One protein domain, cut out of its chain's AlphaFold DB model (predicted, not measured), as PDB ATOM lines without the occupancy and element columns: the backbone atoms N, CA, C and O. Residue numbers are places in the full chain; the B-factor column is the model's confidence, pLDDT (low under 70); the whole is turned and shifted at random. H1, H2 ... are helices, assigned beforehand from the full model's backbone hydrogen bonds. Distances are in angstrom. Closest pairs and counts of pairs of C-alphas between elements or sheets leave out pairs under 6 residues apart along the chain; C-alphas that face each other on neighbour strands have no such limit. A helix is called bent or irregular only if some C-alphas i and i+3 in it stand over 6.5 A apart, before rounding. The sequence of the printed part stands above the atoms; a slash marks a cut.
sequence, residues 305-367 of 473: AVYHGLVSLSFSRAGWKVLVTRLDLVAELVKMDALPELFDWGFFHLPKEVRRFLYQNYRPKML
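What this domain is: This is residues 305 to 367 of the 473 residues of an uncharacterized protein of Angomonas deanei (UniProt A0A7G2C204). Three helices, H2, H3 and the longest, H4, run roughly along one direction with their centres in a triangle, H4 and H2 the same way and H3 the opposite way, and H1 lies across the end of this loose group where H2 and H4 begin and H3 ends, reaching from H3 to H2. The helices come close without clearly touching, and residues 305 to 316, a stretch with no named element, lie on the side of the body away from H4 and lead into H1. The printed part has 63 residues with four named helices, H1, H2, H3 and H4 in that order, and no named strand; its class is all helix. It is compact and rounded, with a radius of gyration of the C-alphas of 10.9 A and spans of 30 by 26 by 21 A.

Where its parts are: Find C-alpha 352 at (-35.703, 23.098, 43.550); from there H4, residues 352 to 366, runs 16.1 A to C-alpha 366 at (-42.928, 11.777, 34.687). H4 is irregular, with C-alphas 361 and 364 8.4 A apart, and its line is a rough one. H2 is residues 327 to 335 and measures 12.4 A from first to last C-alpha. H3, residues 342 to 349 and 9.4 A long, is only just irregular, with C-alphas 344 and 347 7.0 A apart, and its line is a rough one too. Look for H1 at residues 317 to 323, beginning at C-alpha 317 at (-31.220, 28.802, 32.459) and covering 10.0 A.

How they stand to each other: Start from H4. H3 is close to it but not clearly touching, the closest C-alphas being those of Phe 343 and Met 366, 6.2 A apart; the two run opposite ways at a shallow tilt of 12 degrees. H2 and H4 are close but not clearly touching, with the C-alphas of Leu 327 and Val 354 closest at 7.1 A, and run the same way at a shallow tilt of 21 degrees. H2 and H3 are apart. Now turn to H1, which is about perpendicular to H2 at 77 degrees and to H3 at 80 degrees. It is close to both but not clearly touching: the closest C-alphas are those of Leu 323 and Val 330 at 7.1 A for H2, and those of Arg 317 and His 349 at 7.1 A for H3. H1 and H4 are apart. In H1 and H2 every O i to N i+4 pair is within hydrogen-bond range; in H4 8 of 11 are, and in H3 1 of 4, beside 1 of 5 O i to N i+3 pairs.

The domain as a whole: The two C-alphas farthest apart, those of Val 306 and Lys 352, are 30.9 A from each other. The printed part has no cut. The links H1 to H2 and H3 to H4 are tight, and the link H2 to H3, six residues, is short. The mean pLDDT of the printed part is 85.3, and no printed residue is under 70.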
ATOM      1  N   ALA A 305     -55.807  27.698  23.677       84.25
ATOM      2  CA  ALA A 305     -56.722  27.046  22.734       84.25
ATOM      3  C   ALA A 305     -56.144  26.947  21.308       84.25
ATOM      4  O   ALA A 305     -56.485  26.042  20.553       84.25
ATOM      5  N   VAL A 306     -55.252  27.870  20.940       79.38
ATOM      6  CA  VAL A 306     -54.606  27.912  19.625       79.38
ATOM      7  C   VAL A 306     -53.335  27.066  19.596       79.38
ATOM      8  O   VAL A 306     -53.022  26.518  18.539       79.38
ATOM      9  N   TYR A 307     -52.615  26.977  20.720       78.94
ATOM     10  CA  TYR A 307     -51.257  26.426  20.809       78.94
ATOM     11  C   TYR A 307     -51.136  25.046  21.453       78.94
ATOM     12  O   TYR A 307     -50.056  24.454  21.380       78.94
ATOM     13  N   HIS A 308     -52.194  24.544  22.090       83.25
ATOM     14  CA  HIS A 308     -52.212  23.219  22.713       83.25
ATOM     15  C   HIS A 308     -51.723  22.145  21.728       83.25
ATOM     16  O   HIS A 308     -52.207  22.080  20.599       83.25
ATOM     17  N   GLY A 309     -50.689  21.387  22.114       77.06
ATOM     18  CA  GLY A 309     -50.057  20.358  21.273       77.06
ATOM     19  C   GLY A 309     -49.306  20.859  20.027       77.06
ATOM     20  O   GLY A 309     -48.710  20.058  19.309       77.06
ATOM     21  N   LEU A 310     -49.310  22.166  19.746       76.81
ATOM     22  CA  LEU A 310     -48.673  22.753  18.562       76.81
ATOM     23  C   LEU A 310     -47.391  23.509  18.884       76.81
ATOM     24  O   LEU A 310     -46.525  23.614  18.016       76.81
ATOM     25  N   VAL A 311     -47.264  24.059  20.092       82.00
ATOM     26  CA  VAL A 311     -46.079  24.805  20.529       82.00
ATOM     27  C   VAL A 311     -45.120  23.891  21.286       82.00
ATOM     28  O   VAL A 311     -45.544  23.012  22.022       82.00
ATOM     29  N   SER A 312     -43.814  24.103  21.126       85.88
ATOM     30  CA  SER A 312     -42.827  23.415  21.965       85.88
ATOM     31  C   SER A 312     -41.743  24.400  22.353       85.88
ATOM     32  O   SER A 312     -40.913  24.777  21.532       85.88
ATOM     33  N   LEU A 313     -41.765  24.829  23.600       86.81
ATOM     34  CA  LEU A 313     -40.892  25.849  24.141       86.81
ATOM     35  C   LEU A 313     -39.678  25.204  24.806       86.81
ATOM     36  O   LEU A 313     -39.785  24.213  25.521       86.81
ATOM     37  N   SER A 314     -38.516  25.809  24.583       82.88
ATOM     38  CA  SER A 314     -37.281  25.481  25.293       82.88
ATOM     39  C   SER A 314     -36.754  26.750  25.941       82.88
ATOM     40  O   SER A 314     -36.719  27.813  25.323       82.88
ATOM     41  N   PHE A 315     -36.349  26.640  27.199       81.88
ATOM     42  CA  PHE A 315     -35.960  27.780  28.017       81.88
ATOM     43  C   PHE A 315     -34.462  27.748  28.282       81.88
ATOM     44  O   PHE A 315     -33.867  26.694  28.508       81.88
ATOM     45  N   SER A 316     -33.844  28.927  28.297       80.19
ATOM     46  CA  SER A 316     -32.494  29.076  28.833       80.19
ATOM     47  C   SER A 316     -32.516  28.967  30.362       80.19
ATOM     48  O   SER A 316     -33.557  29.137  31.002       80.19
ATOM     49  N   ARG A 317     -31.348  28.773  30.988       78.88
ATOM     50  CA  ARG A 317     -31.220  28.802  32.459       78.88
ATOM     51  C   ARG A 317     -31.749  30.111  33.064       78.88
ATOM     52  O   ARG A 317     -32.301  30.098  34.161       78.88
ATOM     53  N   ALA A 318     -31.577  31.235  32.367       81.00
ATOM     54  CA  ALA A 318     -32.115  32.528  32.786       81.00
ATOM     55  C   ALA A 318     -33.645  32.583  32.647       81.00
ATOM     56  O   ALA A 318     -34.310  33.044  33.570       81.00
ATOM     57  N   GLY A 319     -34.199  32.060  31.547       81.69
ATOM     58  CA  GLY A 319     -35.648  31.946  31.352       81.69
ATOM     59  C   GLY A 319     -36.314  31.119  32.453       81.69
ATOM     60  O   GLY A 319     -37.290  31.570  33.047       81.69
ATOM     61  N   TRP A 320     -35.723  29.976  32.816       82.31
ATOM     62  CA  TRP A 320     -36.215  29.155  33.926       82.31
ATOM     63  C   TRP A 320     -36.219  29.897  35.260       82.31
ATOM     64  O   TRP A 320     -37.208  29.824  35.976       82.31
ATOM     65  N   LYS A 321     -35.158  30.651  35.586       82.62
ATOM     66  CA  LYS A 321     -35.106  31.452  36.824       82.62
ATOM     67  C   LYS A 321     -36.242  32.471  36.920       82.62
ATOM     68  O   LYS A 321     -36.751  32.683  38.013       82.62
ATOM     69  N   VAL A 322     -36.617  33.089  35.800       83.62
ATOM     70  CA  VAL A 322     -37.760  34.010  35.753       83.62
ATOM     71  C   VAL A 322     -39.064  33.239  35.926       83.62
ATOM     72  O   VAL A 322     -39.892  33.627  36.735       83.62
ATOM     73  N   LEU A 323     -39.230  32.114  35.229       82.44
ATOM     74  CA  LEU A 323     -40.477  31.349  35.256       82.44
ATOM     75  C   LEU A 323     -40.780  30.717  36.629       82.44
ATOM     76  O   LEU A 323     -41.938  30.482  36.958       82.44
ATOM     77  N   VAL A 324     -39.763  30.496  37.467       83.12
ATOM     78  CA  VAL A 324     -39.930  29.985  38.845       83.12
ATOM     79  C   VAL A 324     -40.799  30.891  39.707       83.12
ATOM     80  O   VAL A 324     -41.476  30.401  40.606       83.12
ATOM     81  N   THR A 325     -40.824  32.197  39.433       84.69
ATOM     82  CA  THR A 325     -41.684  33.132  40.170       84.69
ATOM     83  C   THR A 325     -43.160  33.016  39.771       84.69
ATOM     84  O   THR A 325     -44.012  33.625  40.412       84.69
ATOM     85  N   ARG A 326     -43.474  32.228  38.731       88.94
ATOM     86  CA  ARG A 326     -44.800  32.068  38.119       88.94
ATOM     87  C   ARG A 326     -45.125  30.597  37.854       88.94
ATOM     88  O   ARG A 326     -45.279  30.154  36.715       88.94
ATOM     89  N   LEU A 327     -45.233  29.822  38.936       88.38
ATOM     90  CA  LEU A 327     -45.586  28.394  38.883       88.38
ATOM     91  C   LEU A 327     -46.958  28.134  38.237       88.38
ATOM     92  O   LEU A 327     -47.170  27.067  37.663       88.38
ATOM     93  N   ASP A 328     -47.863  29.114  38.277       91.44
ATOM     94  CA  ASP A 328     -49.139  29.101  37.559       91.44
ATOM     95  C   ASP A 328     -48.946  28.957  36.041       91.44
ATOM     96  O   ASP A 328     -49.617  28.146  35.402       91.44
ATOM     97  N   LEU A 329     -47.969  29.664  35.464       91.38
ATOM     98  CA  LEU A 329     -47.649  29.553  34.039       91.38
ATOM     99  C   LEU A 329     -46.988  28.210  33.719       91.38
ATOM    100  O   LEU A 329     -47.319  27.595  32.708       91.38
ATOM    101  N   VAL A 330     -46.099  27.720  34.592       89.31
ATOM    102  CA  VAL A 330     -45.488  26.384  34.442       89.31
ATOM    103  C   VAL A 330     -46.571  25.309  34.382       89.31
ATOM    104  O   VAL A 330     -46.535  24.449  33.504       89.31
ATOM    105  N   ALA A 331     -47.549  25.373  35.286       90.31
ATOM    106  CA  ALA A 331     -48.671  24.447  35.337       90.31
ATOM    107  C   ALA A 331     -49.440  24.402  34.010       90.31
ATOM    108  O   ALA A 331     -49.682  23.325  33.465       90.31
ATOM    109  N   GLU A 332     -49.791  25.567  33.466       93.19
ATOM    110  CA  GLU A 332     -50.510  25.645  32.196       93.19
ATOM    111  C   GLU A 332     -49.659  25.138  31.025       93.19
ATOM    112  O   GLU A 332     -50.156  24.350  30.224       93.19
ATOM    113  N   LEU A 333     -48.369  25.482  30.958       90.81
ATOM    114  CA  LEU A 333     -47.473  24.977  29.913       90.81
ATOM    115  C   LEU A 333     -47.336  23.446  29.939       90.81
ATOM    116  O   LEU A 333     -47.315  22.815  28.881       90.81
ATOM    117  N   VAL A 334     -47.286  22.837  31.128       90.19
ATOM    118  CA  VAL A 334     -47.264  21.373  31.278       90.19
ATOM    119  C   VAL A 334     -48.580  20.755  30.817       90.19
ATOM    120  O   VAL A 334     -48.564  19.751  30.110       90.19
ATOM    121  N   LYS A 335     -49.735  21.335  31.168       90.25
ATOM    122  CA  LYS A 335     -51.046  20.869  30.669       90.25
ATOM    123  C   LYS A 335     -51.178  21.014  29.152       90.25
ATOM    124  O   LYS A 335     -51.885  20.228  28.527       90.25
ATOM    125  N   MET A 336     -50.502  22.006  28.577       89.44
ATOM    126  CA  MET A 336     -50.471  22.258  27.139       89.44
ATOM    127  C   MET A 336     -49.544  21.335  26.344       89.44
ATOM    128  O   MET A 336     -49.513  21.452  25.119       89.44
ATOM    129  N   ASP A 337     -48.769  20.483  27.025       87.19
ATOM    130  CA  ASP A 337     -47.670  19.709  26.434       87.19
ATOM    131  C   ASP A 337     -46.666  20.600  25.677       87.19
ATOM    132  O   ASP A 337     -45.983  20.183  24.747       87.19
ATOM    133  N   ALA A 338     -46.542  21.857  26.121       88.38
ATOM    134  CA  ALA A 338     -45.695  22.867  25.501       88.38
ATOM    135  C   ALA A 338     -44.206  22.703  25.850       88.38
ATOM    136  O   ALA A 338     -43.383  23.490  25.387       88.38
ATOM    137  N   LEU A 339     -43.854  21.727  26.688       87.25
ATOM    138  CA  LEU A 339     -42.510  21.509  27.226       87.25
ATOM    139  C   LEU A 339     -42.083  20.046  27.003       87.25
ATOM    140  O   LEU A 339     -41.924  19.316  27.981       87.25
ATOM    141  N   PRO A 340     -41.922  19.588  25.749       79.44
ATOM    142  CA  PRO A 340     -41.700  18.166  25.458       79.44
ATOM    143  C   PRO A 340     -40.433  17.626  26.125       79.44
ATOM    144  O   PRO A 340     -40.404  16.515  26.627       79.44
ATOM    145  N   GLU A 341     -39.408  18.463  26.209       78.44
ATOM    146  CA  GLU A 341     -38.099  18.114  26.749       78.44
ATOM    147  C   GLU A 341     -38.000  18.289  28.274       78.44
ATOM    148  O   GLU A 341     -36.929  18.094  28.856       78.44
ATOM    149  N   LEU A 342     -39.095  18.684  28.941       84.62
ATOM    150  CA  LEU A 342     -39.092  18.986  30.372       84.62
ATOM    151  C   LEU A 342     -38.632  17.796  31.199       84.62
ATOM    152  O   LEU A 342     -37.813  17.981  32.090       84.62
ATOM    153  N   PHE A 343     -39.154  16.607  30.913       83.38
ATOM    154  CA  PHE A 343     -38.890  15.406  31.702       83.38
ATOM    155  C   PHE A 343     -37.740  14.554  31.146       83.38
ATOM    156  O   PHE A 343     -37.308  13.628  31.815       83.38
ATOM    157  N   ASP A 344     -37.166  14.920  30.001       75.38
ATOM    158  CA  ASP A 344     -35.980  14.235  29.476       75.38
ATOM    159  C   ASP A 344     -34.696  14.883  30.003       75.38
ATOM    160  O   ASP A 344     -33.857  14.241  30.634       75.38
ATOM    161  N   TRP A 345     -34.551  16.190  29.770       71.81
ATOM    162  CA  TRP A 345     -33.350  16.944  30.137       71.81
ATOM    163  C   TRP A 345     -33.661  18.294  30.799       71.81
ATOM    164  O   TRP A 345     -32.836  18.861  31.506       71.81
ATOM    165  N   GLY A 346     -34.860  18.846  30.638       76.44
ATOM    166  CA  GLY A 346     -35.201  20.123  31.262       76.44
ATOM    167  C   GLY A 346     -35.157  20.057  32.792       76.44
ATOM    168  O   GLY A 346     -34.667  20.986  33.436       76.44
ATOM    169  N   PHE A 347     -35.623  18.943  33.365       85.38
ATOM    170  CA  PHE A 347     -35.939  18.787  34.784       85.38
ATOM    171  C   PHE A 347     -34.741  19.057  35.690       85.38
ATOM    172  O   PHE A 347     -34.861  19.794  36.667       85.38
ATOM    173  N   PHE A 348     -33.564  18.527  35.350       82.19
ATOM    174  CA  PHE A 348     -32.372  18.651  36.190       82.19
ATOM    175  C   PHE A 348     -31.840  20.085  36.294       82.19
ATOM    176  O   PHE A 348     -31.180  20.443  37.271       82.19
ATOM    177  N   HIS A 349     -32.149  20.930  35.312       77.12
ATOM    178  CA  HIS A 349     -31.754  22.335  35.293       77.12
ATOM    179  C   HIS A 349     -32.735  23.265  36.011       77.12
ATOM    180  O   HIS A 349     -32.443  24.458  36.171       77.12
ATOM    181  N   LEU A 350     -33.877  22.741  36.454       82.75
ATOM    182  CA  LEU A 350     -34.907  23.519  37.123       82.75
ATOM    183  C   LEU A 350     -34.535  23.818  38.581       82.75
ATOM    184  O   LEU A 350     -33.973  22.966  39.287       82.75
ATOM    185  N   PRO A 351     -34.910  24.999  39.094       84.56
ATOM    186  CA  PRO A 351     -34.817  25.277  40.523       84.56
ATOM    187  C   PRO A 351     -35.621  24.287  41.369       84.56
ATOM    188  O   PRO A 351     -36.563  23.643  40.896       84.56
ATOM    189  N   LYS A 352     -35.205  24.133  42.631       88.44
ATOM    190  CA  LYS A 352     -35.703  23.098  43.550       88.44
ATOM    191  C   LYS A 352     -37.223  23.191  43.729       88.44
ATOM    192  O   LYS A 352     -37.910  22.175  43.755       88.44
ATOM    193  N   GLU A 353     -37.730  24.414  43.798       86.25
ATOM    194  CA  GLU A 353     -39.132  24.766  43.999       86.25
ATOM    195  C   GLU A 353     -40.000  24.284  42.832       86.25
ATOM    196  O   GLU A 353     -41.048  23.678  43.048       86.25
ATOM    197  N   VAL A 354     -39.530  24.475  41.594       86.31
ATOM    198  CA  VAL A 354     -40.242  24.021  40.388       86.31
ATOM    199  C   VAL A 354     -40.236  22.502  40.302       86.31
ATOM    200  O   VAL A 354     -41.274  21.910  40.032       86.31
ATOM    201  N   ARG A 355     -39.097  21.851  40.577       90.69
ATOM    202  CA  ARG A 355     -39.026  20.379  40.593       90.69
ATOM    203  C   ARG A 355     -39.994  19.779  41.606       90.69
ATOM    204  O   ARG A 355     -40.687  18.822  41.278       90.69
ATOM    205  N   ARG A 356     -40.082  20.372  42.803       91.56
ATOM    206  CA  ARG A 356     -41.031  19.950  43.844       91.56
ATOM    207  C   ARG A 356     -42.466  20.086  43.355       91.56
ATOM    208  O   ARG A 356     -43.232  19.133  43.440       91.56
ATOM    209  N   PHE A 357     -42.801  21.250  42.804       90.88
ATOM    210  CA  PHE A 357     -44.122  21.518  42.250       90.88
ATOM    211  C   PHE A 357     -44.504  20.513  41.152       90.88
ATOM    212  O   PHE A 357     -45.604  19.960  41.183       90.88
ATOM    213  N   LEU A 358     -43.595  20.242  40.211       91.44
ATOM    214  CA  LEU A 358     -43.812  19.295  39.117       91.44
ATOM    215  C   LEU A 358     -44.017  17.869  39.625       91.44
ATOM    216  O   LEU A 358     -44.964  17.216  39.198       91.44
ATOM    217  N   TYR A 359     -43.187  17.409  40.559       92.75
ATOM    218  CA  TYR A 359     -43.339  16.082  41.145       92.75
ATOM    219  C   TYR A 359     -44.686  15.938  41.866       92.75
ATOM    220  O   TYR A 359     -45.438  15.014  41.585       92.75
ATOM    221  N   GLN A 360     -45.056  16.896  42.717       92.19
ATOM    222  CA  GLN A 360     -46.293  16.809  43.503       92.19
ATOM    223  C   GLN A 360     -47.570  16.855  42.650       92.19
ATOM    224  O   GLN A 360     -48.552  16.202  42.988       92.19
ATOM    225  N   ASN A 361     -47.571  17.621  41.553       91.62
ATOM    226  CA  ASN A 361     -48.789  17.886  40.775       91.62
ATOM    227  C   ASN A 361     -48.848  17.130  39.440       91.62
ATOM    228  O   ASN A 361     -49.930  16.940  38.889       91.62
ATOM    229  N   TYR A 362     -47.701  16.709  38.904       90.88
ATOM    230  CA  TYR A 362     -47.581  16.136  37.562       90.88
ATOM    231  C   TYR A 362     -46.752  14.849  37.527       90.88
ATOM    232  O   TYR A 362     -46.333  14.442  36.443       90.88
ATOM    233  N   ARG A 363     -46.587  14.153  38.666       90.75
ATOM    234  CA  ARG A 363     -45.970  12.813  38.734       90.75
ATOM    235  C   ARG A 363     -46.406  11.877  37.598       90.75
ATOM    236  O   ARG A 363     -45.517  11.278  37.002       90.75
ATOM    237  N   PRO A 364     -47.702  11.761  37.223       89.38
ATOM    238  CA  PRO A 364     -48.106  10.853  36.146       89.38
ATOM    239  C   PRO A 364     -47.452  11.148  34.789       89.38
ATOM    240  O   PRO A 364     -47.243  10.225  34.013       89.38
ATOM    241  N   LYS A 365     -47.087  12.409  34.506       86.56
ATOM    242  CA  LYS A 365     -46.372  12.791  33.275       86.56
ATOM    243  C   LYS A 365     -44.871  12.482  33.317       86.56
ATOM    244  O   LYS A 365     -44.219  12.554  32.284       86.56
ATOM    245  N   MET A 366     -44.330  12.165  34.493       88.00
ATOM    246  CA  MET A 366     -42.928  11.777  34.687       88.00
ATOM    247  C   MET A 366     -42.715  10.263  34.551       88.00
ATOM    248  O   MET A 366     -41.578   9.804  34.613       88.00
ATOM    249  N   LEU A 367     -43.795   9.487  34.426       87.69
ATOM    250  CA  LEU A 367     -43.734   8.034  34.325       87.69
ATOM    251  C   LEU A 367     -43.424   7.622  32.886       87.69
ATOM    252  O   LEU A 367     -44.046   8.106  31.940       87.69
TER     253      LEU A 367